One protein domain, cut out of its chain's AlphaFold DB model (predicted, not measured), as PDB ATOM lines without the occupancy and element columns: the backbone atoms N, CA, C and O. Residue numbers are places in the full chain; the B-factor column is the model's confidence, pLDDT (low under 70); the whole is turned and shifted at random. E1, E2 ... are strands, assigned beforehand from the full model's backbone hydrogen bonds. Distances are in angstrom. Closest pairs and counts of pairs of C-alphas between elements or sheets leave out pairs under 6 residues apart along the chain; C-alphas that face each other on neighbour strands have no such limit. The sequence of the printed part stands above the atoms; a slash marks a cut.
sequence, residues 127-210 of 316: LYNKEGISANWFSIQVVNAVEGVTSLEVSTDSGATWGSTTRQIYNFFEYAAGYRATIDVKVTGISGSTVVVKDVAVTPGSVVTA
ATOM      1  N   LEU A 127     -20.605  26.209 -12.871       94.88
ATOM      2  CA  LEU A 127     -20.603  26.652 -14.257       94.88
ATOM      3  C   LEU A 127     -19.279  26.249 -14.896       94.88
ATOM      4  O   LEU A 127     -18.228  26.741 -14.493       94.88
ATOM      5  N   TYR A 128     -19.335  25.360 -15.884       93.50
ATOM      6  CA  TYR A 128     -18.168  24.894 -16.627       93.50
ATOM      7  C   TYR A 128     -18.135  25.534 -18.015       93.50
ATOM      8  O   TYR A 128     -18.975  25.245 -18.868       93.50
ATOM      9  N   ASN A 129     -17.163  26.413 -18.246       95.06
ATOM     10  CA  ASN A 129     -16.888  26.952 -19.574       95.06
ATOM     11  C   ASN A 129     -16.272  25.864 -20.454       95.06
ATOM     12  O   ASN A 129     -15.253  25.276 -20.094       95.06
ATOM     13  N   LYS A 130     -16.848  25.634 -21.637       92.00
ATOM     14  CA  LYS A 130     -16.339  24.618 -22.557       92.00
ATOM     15  C   LYS A 130     -14.915  24.944 -23.013       92.00
ATOM     16  O   LYS A 130     -14.557  26.105 -23.217       92.00
ATOM     17  N   GLU A 131     -14.129  23.912 -23.285       92.75
ATOM     18  CA  GLU A 131     -12.918  24.078 -24.083       92.75
ATOM     19  C   GLU A 131     -13.229  24.654 -25.475       92.75
ATOM     20  O   GLU A 131     -14.224  24.293 -26.124       92.75
ATOM     21  N   GLY A 132     -12.361  25.568 -25.917       90.81
ATOM     22  CA  GLY A 132     -12.469  26.278 -27.195       90.81
ATOM     23  C   GLY A 132     -13.334  27.547 -27.202       90.81
ATOM     24  O   GLY A 132     -13.481  28.148 -28.267       90.81
ATOM     25  N   ILE A 133     -13.897  27.995 -26.068       95.00
ATOM     26  CA  ILE A 133     -14.615  29.285 -26.032       95.00
ATOM     27  C   ILE A 133     -13.694  30.487 -26.255       95.00
ATOM     28  O   ILE A 133     -12.483  30.442 -26.046       95.00
ATOM     29  N   SER A 134     -14.276  31.599 -26.692       92.38
ATOM     30  CA  SER A 134     -13.554  32.842 -26.935       92.38
ATOM     31  C   SER A 134     -14.472  34.060 -26.842       92.38
ATOM     32  O   SER A 134     -15.698  33.957 -26.780       92.38
ATOM     33  N   ALA A 135     -13.877  35.245 -26.977       93.12
ATOM     34  CA  ALA A 135     -14.600  36.505 -27.120       93.12
ATOM     35  C   ALA A 135     -15.566  36.566 -28.329       93.12
ATOM     36  O   ALA A 135     -16.313  37.536 -28.443       93.12
ATOM     37  N   ASN A 136     -15.528  35.577 -29.233       94.38
ATOM     38  CA  ASN A 136     -16.380  35.466 -30.421       94.38
ATOM     39  C   ASN A 136     -17.267  34.203 -30.428       94.38
ATOM     40  O   ASN A 136     -18.032  34.032 -31.368       94.38
ATOM     41  N   TRP A 137     -17.154  33.302 -29.444       95.81
ATOM     42  CA  TRP A 137     -17.977  32.088 -29.356       95.81
ATOM     43  C   TRP A 137     -18.072  31.618 -27.902       95.81
ATOM     44  O   TRP A 137     -17.048  31.358 -27.273       95.81
ATOM     45  N   PHE A 138     -19.288  31.525 -27.365       97.81
ATOM     46  CA  PHE A 138     -19.533  31.162 -25.969       97.81
ATOM     47  C   PHE A 138     -20.340  29.868 -25.865       97.81
ATOM     48  O   PHE A 138     -21.339  29.709 -26.568       97.81
ATOM     49  N   SER A 139     -19.917  28.986 -24.958       97.00
ATOM     50  CA  SER A 139     -20.528  27.688 -24.672       97.00
ATOM     51  C   SER A 139     -20.240  27.311 -23.214       97.00
ATOM     52  O   SER A 139     -19.077  27.186 -22.820       97.00
ATOM     53  N   ILE A 140     -21.282  27.176 -22.392       96.00
ATOM     54  CA  ILE A 140     -21.165  26.908 -20.947       96.00
ATOM     55  C   ILE A 140     -22.117  25.791 -20.514       96.00
ATOM     56  O   ILE A 140     -23.242  25.696 -21.002       96.00
ATOM     57  N   GLN A 141     -21.693  24.946 -19.583       92.88
ATOM     58  CA  GLN A 141     -22.505  23.879 -19.005       92.88
ATOM     59  C   GLN A 141     -22.835  24.196 -17.547       92.88
ATOM     60  O   GLN A 141     -21.984  24.673 -16.796       92.88
ATOM     61  N   VAL A 142     -24.066  23.889 -17.136       90.06
ATOM     62  CA  VAL A 142     -24.436  23.850 -15.717       90.06
ATOM     63  C   VAL A 142     -24.208  22.433 -15.209       90.06
ATOM     64  O   VAL A 142     -24.781  21.480 -15.739       90.06
ATOM     65  N   VAL A 143     -23.378  22.305 -14.183       84.44
ATOM     66  CA  VAL A 143     -22.988  21.042 -13.552       84.44
ATOM     67  C   VAL A 143     -23.529  21.015 -12.121       84.44
ATOM     68  O   VAL A 143     -23.714  22.057 -11.493       84.44
ATOM     69  N   ASN A 144     -23.800  19.816 -11.598       82.38
ATOM     70  CA  ASN A 144     -24.219  19.605 -10.209       82.38
ATOM     71  C   ASN A 144     -25.503  20.363  -9.795       82.38
ATOM     72  O   ASN A 144     -25.645  20.788  -8.651       82.38
ATOM     73  N   ALA A 145     -26.460  20.547 -10.707       82.00
ATOM     74  CA  ALA A 145     -27.756  21.129 -10.368       82.00
ATOM     75  C   ALA A 145     -28.662  20.105  -9.648       82.00
ATOM     76  O   ALA A 145     -28.790  18.970 -10.098       82.00
ATOM     77  N   VAL A 146     -29.325  20.515  -8.557       79.31
ATOM     78  CA  VAL A 146     -30.312  19.698  -7.802       79.31
ATOM     79  C   VAL A 146     -31.544  19.344  -8.641       79.31
ATOM     80  O   VAL A 146     -32.193  18.320  -8.430       79.31
ATOM     81  N   GLU A 147     -31.895  20.204  -9.590       77.81
ATOM     82  CA  GLU A 147     -33.000  19.982 -10.507       77.81
ATOM     83  C   GLU A 147     -32.636  20.404 -11.927       77.81
ATOM     84  O   GLU A 147     -31.596  21.014 -12.172       77.81
ATOM     85  N   GLY A 148     -33.517  20.089 -12.878       79.50
ATOM     86  CA  GLY A 148     -33.258  20.406 -14.266       79.50
ATOM     87  C   GLY A 148     -33.202  21.902 -14.489       79.50
ATOM     88  O   GLY A 148     -34.016  22.648 -13.951       79.50
ATOM     89  N   VAL A 149     -32.258  22.335 -15.312       84.94
ATOM     90  CA  VAL A 149     -32.236  23.708 -15.801       84.94
ATOM     91  C   VAL A 149     -33.346  23.839 -16.847       84.94
ATOM     92  O   VAL A 149     -33.595  22.896 -17.600       84.94
ATOM     93  N   THR A 150     -33.990  24.998 -16.942       88.38
ATOM     94  CA  THR A 150     -34.868  25.407 -18.050       88.38
ATOM     95  C   THR A 150     -34.107  26.338 -18.988       88.38
ATOM     96  O   THR A 150     -33.835  25.957 -20.130       88.38
ATOM     97  N   SER A 151     -33.676  27.499 -18.486       93.62
ATOM     98  CA  SER A 151     -32.881  28.501 -19.206       93.62
ATOM     99  C   SER A 151     -31.548  28.808 -18.520       93.62
ATOM    100  O   SER A 151     -31.398  28.675 -17.303       93.62
ATOM    101  N   LEU A 152     -30.597  29.282 -19.325       97.50
ATOM    102  CA  LEU A 152     -29.430  30.024 -18.871       97.50
ATOM    103  C   LEU A 152     -29.412  31.358 -19.619       97.50
ATOM    104  O   LEU A 152     -29.546  31.408 -20.846       97.50
ATOM    105  N   GLU A 153     -29.269  32.441 -18.875       98.38
ATOM    106  CA  GLU A 153     -29.214  33.800 -19.397       98.38
ATOM    107  C   GLU A 153     -27.934  34.477 -18.916       98.38
ATOM    108  O   GLU A 153     -27.447  34.208 -17.816       98.38
ATOM    109  N   VAL A 154     -27.401  35.376 -19.736       98.25
ATOM    110  CA  VAL A 154     -26.128  36.054 -19.492       98.25
ATOM    111  C   VAL A 154     -26.333  37.564 -19.490       98.25
ATOM    112  O   VAL A 154     -27.033  38.101 -20.348       98.25
ATOM    113  N   SER A 155     -25.708  38.256 -18.544       98.00
ATOM    114  CA  SER A 155     -25.662  39.716 -18.476       98.00
ATOM    115  C   SER A 155     -24.226  40.215 -18.631       98.00
ATOM    116  O   SER A 155     -23.291  39.660 -18.056       98.00
ATOM    117  N   THR A 156     -24.063  41.298 -19.393       96.69
ATOM    118  CA  THR A 156     -22.800  42.042 -19.554       96.69
ATOM    119  C   THR A 156     -22.844  43.417 -18.873       96.69
ATOM    120  O   THR A 156     -21.971  44.250 -19.101       96.69
ATOM    121  N   ASP A 157     -23.889  43.686 -18.088       95.62
ATOM    122  CA  ASP A 157     -24.208  44.976 -17.464       95.62
ATOM    123  C   ASP A 157     -24.595  44.809 -15.980       95.62
ATOM    124  O   ASP A 157     -25.507  45.454 -15.459       95.62
ATOM    125  N   SER A 158     -23.883  43.907 -15.298       94.62
ATOM    126  CA  SER A 158     -24.017  43.607 -13.862       94.62
ATOM    127  C   SER A 158     -25.424  43.161 -13.420       94.62
ATOM    128  O   SER A 158     -25.802  43.295 -12.250       94.62
ATOM    129  N   GLY A 159     -26.197  42.581 -14.339       94.56
ATOM    130  CA  GLY A 159     -27.535  42.028 -14.129       94.56
ATOM    131  C   GLY A 159     -28.693  42.958 -14.498       94.56
ATOM    132  O   GLY A 159     -29.834  42.620 -14.170       94.56
ATOM    133  N   ALA A 160     -28.434  44.102 -15.143       95.44
ATOM    134  CA  ALA A 160     -29.479  45.042 -15.555       95.44
ATOM    135  C   ALA A 160     -30.292  44.534 -16.762       95.44
ATOM    136  O   ALA A 160     -31.515  44.684 -16.782       95.44
ATOM    137  N   THR A 161     -29.649  43.869 -17.724       97.06
ATOM    138  CA  THR A 161     -30.293  43.152 -18.832       97.06
ATOM    139  C   THR A 161     -29.782  41.716 -18.931       97.06
ATOM    140  O   THR A 161     -28.669  41.401 -18.520       97.06
ATOM    141  N   TRP A 162     -30.624  40.821 -19.450       97.81
ATOM    142  CA  TRP A 162     -30.347  39.386 -19.537       97.81
ATOM    143  C   TRP A 162     -30.574  38.906 -20.970       97.81
ATOM    144  O   TRP A 162     -31.696  38.943 -21.474       97.81
ATOM    145  N   GLY A 163     -29.500  38.488 -21.637       97.19
ATOM    146  CA  GLY A 163     -29.536  37.870 -22.956       97.19
ATOM    147  C   GLY A 163     -29.722  36.359 -22.852       97.19
ATOM    148  O   GLY A 163     -29.024  35.692 -22.089       97.19
ATOM    149  N   SER A 164     -30.649  35.808 -23.632       95.88
ATOM    150  CA  SER A 164     -30.875  34.363 -23.702       95.88
ATOM    151  C   SER A 164     -29.739  33.640 -24.424       95.88
ATOM    152  O   SER A 164     -29.242  34.111 -25.448       95.88
ATOM    153  N   THR A 165     -29.399  32.448 -23.939       97.12
ATOM    154  CA  THR A 165     -28.564  31.476 -24.659       97.12
ATOM    155  C   THR A 165     -29.426  30.373 -25.279       97.12
ATOM    156  O   THR A 165     -30.582  30.180 -24.894       97.12
ATOM    157  N   THR A 166     -28.865  29.618 -26.224       95.56
ATOM    158  CA  THR A 166     -29.518  28.441 -26.815       95.56
ATOM    159  C   THR A 166     -28.937  27.173 -26.203       95.56
ATOM    160  O   THR A 166     -27.729  26.957 -26.282       95.56
ATOM    161  N   ARG A 167     -29.774  26.305 -25.622       91.94
ATOM    162  CA  ARG A 167     -29.316  24.980 -25.183       91.94
ATOM    163  C   ARG A 167     -29.147  24.051 -26.381       91.94
ATOM    164  O   ARG A 167     -30.084  23.879 -27.158       91.94
ATOM    165  N   GLN A 168     -27.994  23.405 -26.465       84.12
ATOM    166  CA  GLN A 168     -27.694  22.373 -27.450       84.12
ATOM    167  C   GLN A 168     -28.064  20.973 -26.963       84.12
ATOM    168  O   GLN A 168     -28.229  20.723 -25.768       84.12
ATOM    169  N   ILE A 169     -28.126  20.026 -27.901       75.12
ATOM    170  CA  ILE A 169     -28.432  18.622 -27.603       75.12
ATOM    171  C   ILE A 169     -27.444  17.992 -26.614       75.12
ATOM    172  O   ILE A 169     -27.859  17.163 -25.824       75.12
ATOM    173  N   TYR A 170     -26.184  18.434 -26.578       69.88
ATOM    174  CA  TYR A 170     -25.152  17.973 -25.637       69.88
ATOM    175  C   TYR A 170     -25.139  18.760 -24.302       69.88
ATOM    176  O   TYR A 170     -24.165  18.740 -23.559       69.88
ATOM    177  N   ASN A 171     -26.241  19.450 -23.981       78.38
ATOM    178  CA  ASN A 171     -26.509  20.162 -22.722       78.38
ATOM    179  C   ASN A 171     -25.555  21.325 -22.362       78.38
ATOM    180  O   ASN A 171     -25.487  21.739 -21.203       78.38
ATOM    181  N   PHE A 172     -24.871  21.903 -23.351       88.25
ATOM    182  CA  PHE A 172     -24.243  23.223 -23.228       88.25
ATOM    183  C   PHE A 172     -25.213  24.326 -23.666       88.25
ATOM    184  O   PHE A 172     -26.120  24.103 -24.470       88.25
ATOM    185  N   PHE A 173     -25.012  25.520 -23.125       95.88
ATOM    186  CA  PHE A 173     -25.747  26.744 -23.409       95.88
ATOM    187  C   PHE A 173     -24.857  27.703 -24.181       95.88
ATOM    188  O   PHE A 173     -23.778  28.068 -23.710       95.88
ATOM    189  N   GLU A 174     -25.304  28.110 -25.364       96.56
ATOM    190  CA  GLU A 174     -24.437  28.759 -26.338       96.56
ATOM    191  C   GLU A 174     -24.920  30.130 -26.782       96.56
ATOM    192  O   GLU A 174     -26.121  30.408 -26.881       96.56
ATOM    193  N   TYR A 175     -23.945  30.972 -27.113       97.31
ATOM    194  CA  TYR A 175     -24.160  32.251 -27.766       97.31
ATOM    195  C   TYR A 175     -23.085  32.479 -28.834       97.31
ATOM    196  O   TYR A 175     -21.908  32.708 -28.542       97.31
ATOM    197  N   ALA A 176     -23.504  32.405 -30.099       94.94
ATOM    198  CA  ALA A 176     -22.607  32.343 -31.252       94.94
ATOM    199  C   ALA A 176     -21.798  33.626 -31.518       94.94
ATOM    200  O   ALA A 176     -20.835  33.564 -32.271       94.94
ATOM    201  N   ALA A 177     -22.165  34.769 -30.925       94.62
ATOM    202  CA  ALA A 177     -21.380  36.005 -31.028       94.62
ATOM    203  C   ALA A 177     -20.327  36.159 -29.908       94.62
ATOM    204  O   ALA A 177     -19.484  37.055 -29.987       94.62
ATOM    205  N   GLY A 178     -20.353  35.287 -28.891       94.62
ATOM    206  CA  GLY A 178     -19.447  35.323 -27.741       94.62
ATOM    207  C   GLY A 178     -19.675  36.492 -26.778       94.62
ATOM    208  O   GLY A 178     -20.568  37.320 -26.958       94.62
ATOM    209  N   TYR A 179     -18.830  36.565 -25.747       95.38
ATOM    210  CA  TYR A 179     -18.810  37.654 -24.766       95.38
ATOM    211  C   TYR A 179     -17.375  38.151 -24.564       95.38
ATOM    212  O   TYR A 179     -16.459  37.359 -24.363       95.38
ATOM    213  N   ARG A 180     -17.165  39.473 -24.640       89.62
ATOM    214  CA  ARG A 180     -15.822  40.099 -24.638       89.62
ATOM    215  C   ARG A 180     -15.321  40.550 -23.263       89.62
ATOM    216  O   ARG A 180     -14.229  41.102 -23.173       89.62
ATOM    217  N   ALA A 181     -16.130  40.370 -22.229       86.75
ATOM    218  CA  ALA A 181     -15.877  40.819 -20.866       86.75
ATOM    219  C   ALA A 181     -16.287  39.718 -19.880       86.75
ATOM    220  O   ALA A 181     -16.897  38.727 -20.280       86.75
ATOM    221  N   THR A 182     -15.977  39.914 -18.601       94.31
ATOM    222  CA  THR A 182     -16.591  39.161 -17.504       94.31
ATOM    223  C   THR A 182     -18.117  39.288 -17.572       94.31
ATOM    224  O   THR A 182     -18.631  40.355 -17.920       94.31
ATOM    225  N   ILE A 183     -18.831  38.210 -17.261       97.12
ATOM    226  CA  ILE A 183     -20.289  38.122 -17.372       97.12
ATOM    227  C   ILE A 183     -20.933  37.707 -16.050       97.12
ATOM    228  O   ILE A 183     -20.330  36.992 -15.254       97.12
ATOM    229  N   ASP A 184     -22.193  38.077 -15.858       98.25
ATOM    230  CA  ASP A 184     -23.044  37.422 -14.866       98.25
ATOM    231  C   ASP A 184     -23.880  36.342 -15.552       98.25
ATOM    232  O   ASP A 184     -24.386  36.542 -16.658       98.25
ATOM    233  N   VAL A 185     -24.080  35.212 -14.878       98.31
ATOM    234  CA  VAL A 185     -24.850  34.075 -15.391       98.31
ATOM    235  C   VAL A 185     -26.029  33.801 -14.468       98.31
ATOM    236  O   VAL A 185     -25.854  33.583 -13.271       98.31
ATOM    237  N   LYS A 186     -27.241  33.778 -15.023       98.19
ATOM    238  CA  LYS A 186     -28.478  33.413 -14.330       98.19
ATOM    239  C   LYS A 186     -28.959  32.068 -14.855       98.19
ATOM    240  O   LYS A 186     -29.296  31.935 -16.029       98.19
ATOM    241  N   VAL A 187     -29.004  31.087 -13.967       96.69
ATOM    242  CA  VAL A 187     -29.527  29.745 -14.224       96.69
ATOM    243  C   VAL A 187     -30.947  29.673 -13.673       96.69
ATOM    244  O   VAL A 187     -31.156  29.990 -12.502       96.69
ATOM    245  N   THR A 188     -31.905  29.233 -14.486       94.56
ATOM    246  CA  THR A 188     -33.301  29.008 -14.073       94.56
ATOM    247  C   THR A 188     -33.599  27.514 -14.069       94.56
ATOM    248  O   THR A 188     -33.233  26.811 -15.006       94.56
ATOM    249  N   GLY A 189     -34.260  27.010 -13.030       88.88
ATOM    250  CA  GLY A 189     -34.626  25.601 -12.880       88.88
ATOM    251  C   GLY A 189     -36.034  25.252 -13.374       88.88
ATOM    252  O   GLY A 189     -36.806  26.124 -13.780       88.88
ATOM    253  N   ILE A 190     -36.394  23.966 -13.323       82.81
ATOM    254  CA  ILE A 190     -37.747  23.463 -13.640       82.81
ATOM    255  C   ILE A 190     -38.809  23.930 -12.646       82.81
ATOM    256  O   ILE A 190     -39.973  24.050 -13.019       82.81
ATOM    257  N   SER A 191     -38.424  24.220 -11.402       85.81
ATOM    258  CA  SER A 191     -39.316  24.813 -10.399       85.81
ATOM    259  C   SER A 191     -39.568  26.309 -10.617       85.81
ATOM    260  O   SER A 191     -40.390  26.897  -9.916       85.81
ATOM    261  N   GLY A 192     -38.837  26.947 -11.539       89.38
ATOM    262  CA  GLY A 192     -38.747  28.404 -11.648       89.38
ATOM    263  C   GLY A 192     -37.780  29.047 -10.644       89.38
ATOM    264  O   GLY A 192     -37.619  30.266 -10.663       89.38
ATOM    265  N   SER A 193     -37.111  28.259  -9.788       91.06
ATOM    266  CA  SER A 193     -36.002  28.745  -8.952       91.06
ATOM    267  C   SER A 193     -34.880  29.316  -9.817       91.06
ATOM    268  O   SER A 193     -34.603  28.782 -10.889       91.06
ATOM    269  N   THR A 194     -34.187  30.347  -9.336       95.31
ATOM    270  CA  THR A 194     -33.022  30.920 -10.020       95.31
ATOM    271  C   THR A 194     -31.795  30.966  -9.117       95.31
ATOM    272  O   THR A 194     -31.897  31.135  -7.902       95.31
ATOM    273  N   VAL A 195     -30.621  30.827  -9.731       96.00
ATOM    274  CA  VAL A 195     -29.309  31.084  -9.125       96.00
ATOM    275  C   VAL A 195     -28.566  32.048 -10.042       96.00
ATOM    276  O   VAL A 195     -28.529  31.842 -11.254       96.00
ATOM    277  N   VAL A 196     -27.983  33.102  -9.471       97.31
ATOM    278  CA  VAL A 196     -27.141  34.059 -10.199       97.31
ATOM    279  C   VAL A 196     -25.706  33.908  -9.722       97.31
ATOM    280  O   VAL A 196     -25.436  34.033  -8.530       97.31
ATOM    281  N   VAL A 197     -24.793  33.667 -10.657       97.69
ATOM    282  CA  VAL A 197     -23.346  33.676 -10.436       97.69
ATOM    283  C   VAL A 197     -22.800  34.966 -11.034       97.69
ATOM    284  O   VAL A 197     -23.055  35.272 -12.199       97.69
ATOM    285  N   LYS A 198     -22.105  35.745 -10.209       96.75
ATOM    286  CA  LYS A 198     -21.519  37.035 -10.581       96.75
ATOM    287  C   LYS A 198     -20.075  36.871 -11.038       96.75
ATOM    288  O   LYS A 198     -19.405  35.933 -10.611       96.75
ATOM    289  N   ASP A 199     -19.612  37.803 -11.866       95.88
ATOM    290  CA  ASP A 199     -18.197  37.954 -12.237       95.88
ATOM    291  C   ASP A 199     -17.547  36.684 -12.845       95.88
ATOM    292  O   ASP A 199     -16.368  36.389 -12.634       95.88
ATOM    293  N   VAL A 200     -18.305  35.931 -13.649       96.69
ATOM    294  CA  VAL A 200     -17.828  34.741 -14.369       96.69
ATOM    295  C   VAL A 200     -16.894  35.165 -15.508       96.69
ATOM    296  O   VAL A 200     -17.290  35.854 -16.450       96.69
ATOM    297  N   ALA A 201     -15.632  34.741 -15.443       94.62
ATOM    298  CA  ALA A 201     -14.662  34.977 -16.508       94.62
ATOM    299  C   ALA A 201     -14.959  34.097 -17.736       94.62
ATOM    300  O   ALA A 201     -15.243  32.910 -17.604       94.62
ATOM    301  N   VAL A 202     -14.827  34.651 -18.944       94.81
ATOM    302  CA  VAL A 202     -14.986  33.914 -20.214       94.81
ATOM    303  C   VAL A 202     -13.648  33.265 -20.586       94.81
ATOM    304  O   VAL A 202     -12.908  33.758 -21.434       94.81
ATOM    305  N   THR A 203     -13.289  32.199 -19.870       94.81
ATOM    306  CA  THR A 203     -12.011  31.473 -20.012       94.81
ATOM    307  C   THR A 203     -12.273  29.997 -20.339       94.81
ATOM    308  O   THR A 203     -13.068  29.382 -19.630       94.81
ATOM    309  N   PRO A 204     -11.638  29.409 -21.374       94.44
ATOM    310  CA  PRO A 204     -11.748  27.976 -21.670       94.44
ATOM    311  C   PRO A 204     -11.430  27.092 -20.465       94.44
ATOM    312  O   PRO A 204     -10.530  27.409 -19.686       94.44
ATOM    313  N   GLY A 205     -12.208  26.023 -20.290       88.25
ATOM    314  CA  GLY A 205     -12.004  25.021 -19.241       88.25
ATOM    315  C   GLY A 205     -12.274  25.495 -17.806       88.25
ATOM    316  O   GLY A 205     -12.176  24.702 -16.870       88.25
ATOM    317  N   SER A 206     -12.604  26.773 -17.579       92.94
ATOM    318  CA  SER A 206     -12.768  27.293 -16.219       92.94
ATOM    319  C   SER A 206     -14.068  26.810 -15.573       92.94
ATOM    320  O   SER A 206     -15.147  26.981 -16.146       92.94
ATOM    321  N   VAL A 207     -13.971  26.314 -14.339       92.81
ATOM    322  CA  VAL A 207     -15.120  26.016 -13.473       92.81
ATOM    323  C   VAL A 207     -15.327  27.166 -12.485       92.81
ATOM    324  O   VAL A 207     -14.377  27.603 -11.836       92.81
ATOM    325  N   VAL A 208     -16.568  27.639 -12.346       95.44
ATOM    326  CA  VAL A 208     -16.977  28.604 -11.314       95.44
ATOM    327  C   VAL A 208     -18.087  27.993 -10.462       95.44
ATOM    328  O   VAL A 208     -19.207  27.791 -10.931       95.44
ATOM    329  N   THR A 209     -17.781  27.703  -9.199       94.06
ATOM    330  CA  THR A 209     -18.752  27.214  -8.214       94.06
ATOM    331  C   THR A 209     -19.691  28.349  -7.791       94.06
ATOM    332  O   THR A 209     -19.242  29.435  -7.418       94.06
ATOM    333  N   ALA A 210     -21.002  28.113  -7.838       94.81
ATOM    334  CA  ALA A 210     -22.001  29.069  -7.377       94.81
ATOM    335  C   ALA A 210     -22.061  29.145  -5.842       94.81
ATOM    336  O   ALA A 210     -21.554  28.294  -5.114       94.81
TER     337      ALA A 210
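Overview. This is residues 127 to 210 of the 316 residues of the protein "Barwin-related endoglucanase protein" of Rutstroemia sp. NJR-2017a BVV2 (UniProt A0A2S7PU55). Two small antiparallel sheets lie face to face as a sandwich, E4 E2 E1 E7 over E3 E5 E6, with the strands of one crossing those of the other at 45 degrees. Along one side of it runs the long stretch of residues 156 to 171, tied by short pairings to E3 in one sheet and to E4 in the other. The printed part has 84 residues with no named helix and seven named strands, E1 to E7 in chain order. The class is all strand, though under half of the residues, 37 of 84, are in named elements. The whole is compact, with a radius of gyration of the C-alphas of 11.6 A and spans of 32 by 29 by 21 A.

Along the chain. Find C-alpha 127 at (-20.603, 26.652, -14.257), where E1, residues 127 to 129, begins. E2 follows at residues 138 to 143, 16.4 A long, and E3 at residues 149 to 155, 17.5 A long. After the long stretch, look for E4 at residues 172 to 175, 10.1 A long. E5, residues 183 to 189, runs 19.6 A from C-alpha 183 at (-20.289, 38.122, -17.372). E6, residues 194 to 200, is 16.3 A long. E7, residues 207 to 209, ends at C-alpha 209, (-18.752, 27.214, -8.214).

Arrangement. Begin with the sheet E4 E2 E1 E7, whose edge strands are E4 and E7. E4 and E2 are antiparallel at 153 degrees, with N 173 and O 140 at 2.8 A. E1 and E2 form a hairpin, with N 141 and O 128 at 2.8 A. E1 and E7 are antiparallel at 167 degrees, with N 127 and O 208 at 2.9 A. In the other sheet, E5 is the inner strand: N 186 and O 153 of E3 are 2.8 A apart, and N 197 of E6 and O 185 are 2.8 A apart. E5 and E6 form a hairpin. This sheet is twisted, its C-alphas lying up to 4.4 A off its best plane. The parts of the two sheets that face each other are 9.4 A apart centre to centre, and the best planes of these parts are 13 degrees apart. Between them, look at the closest C-alphas of E3 and E4, Leu 152 and Phe 173, 6.7 A apart, and of E6 and E7, Val 200 and Val 208, 6.9 A apart. Residues 163 to 164 pair antiparallel with residues 153 to 154 of E3, and residues 166 to 167 with residues 173 to 174 of E4.

Size, cuts and confidence. The two C-alphas farthest apart are those of Asn 136 and Ser 191, at 32.3 A. The printed part has no cut. The link E3 to E4, 16 residues, is long; the links E2 to E3 and E5 to E6 are tight. The mean pLDDT of the printed part is 92.5, and residue 170 alone is under 70.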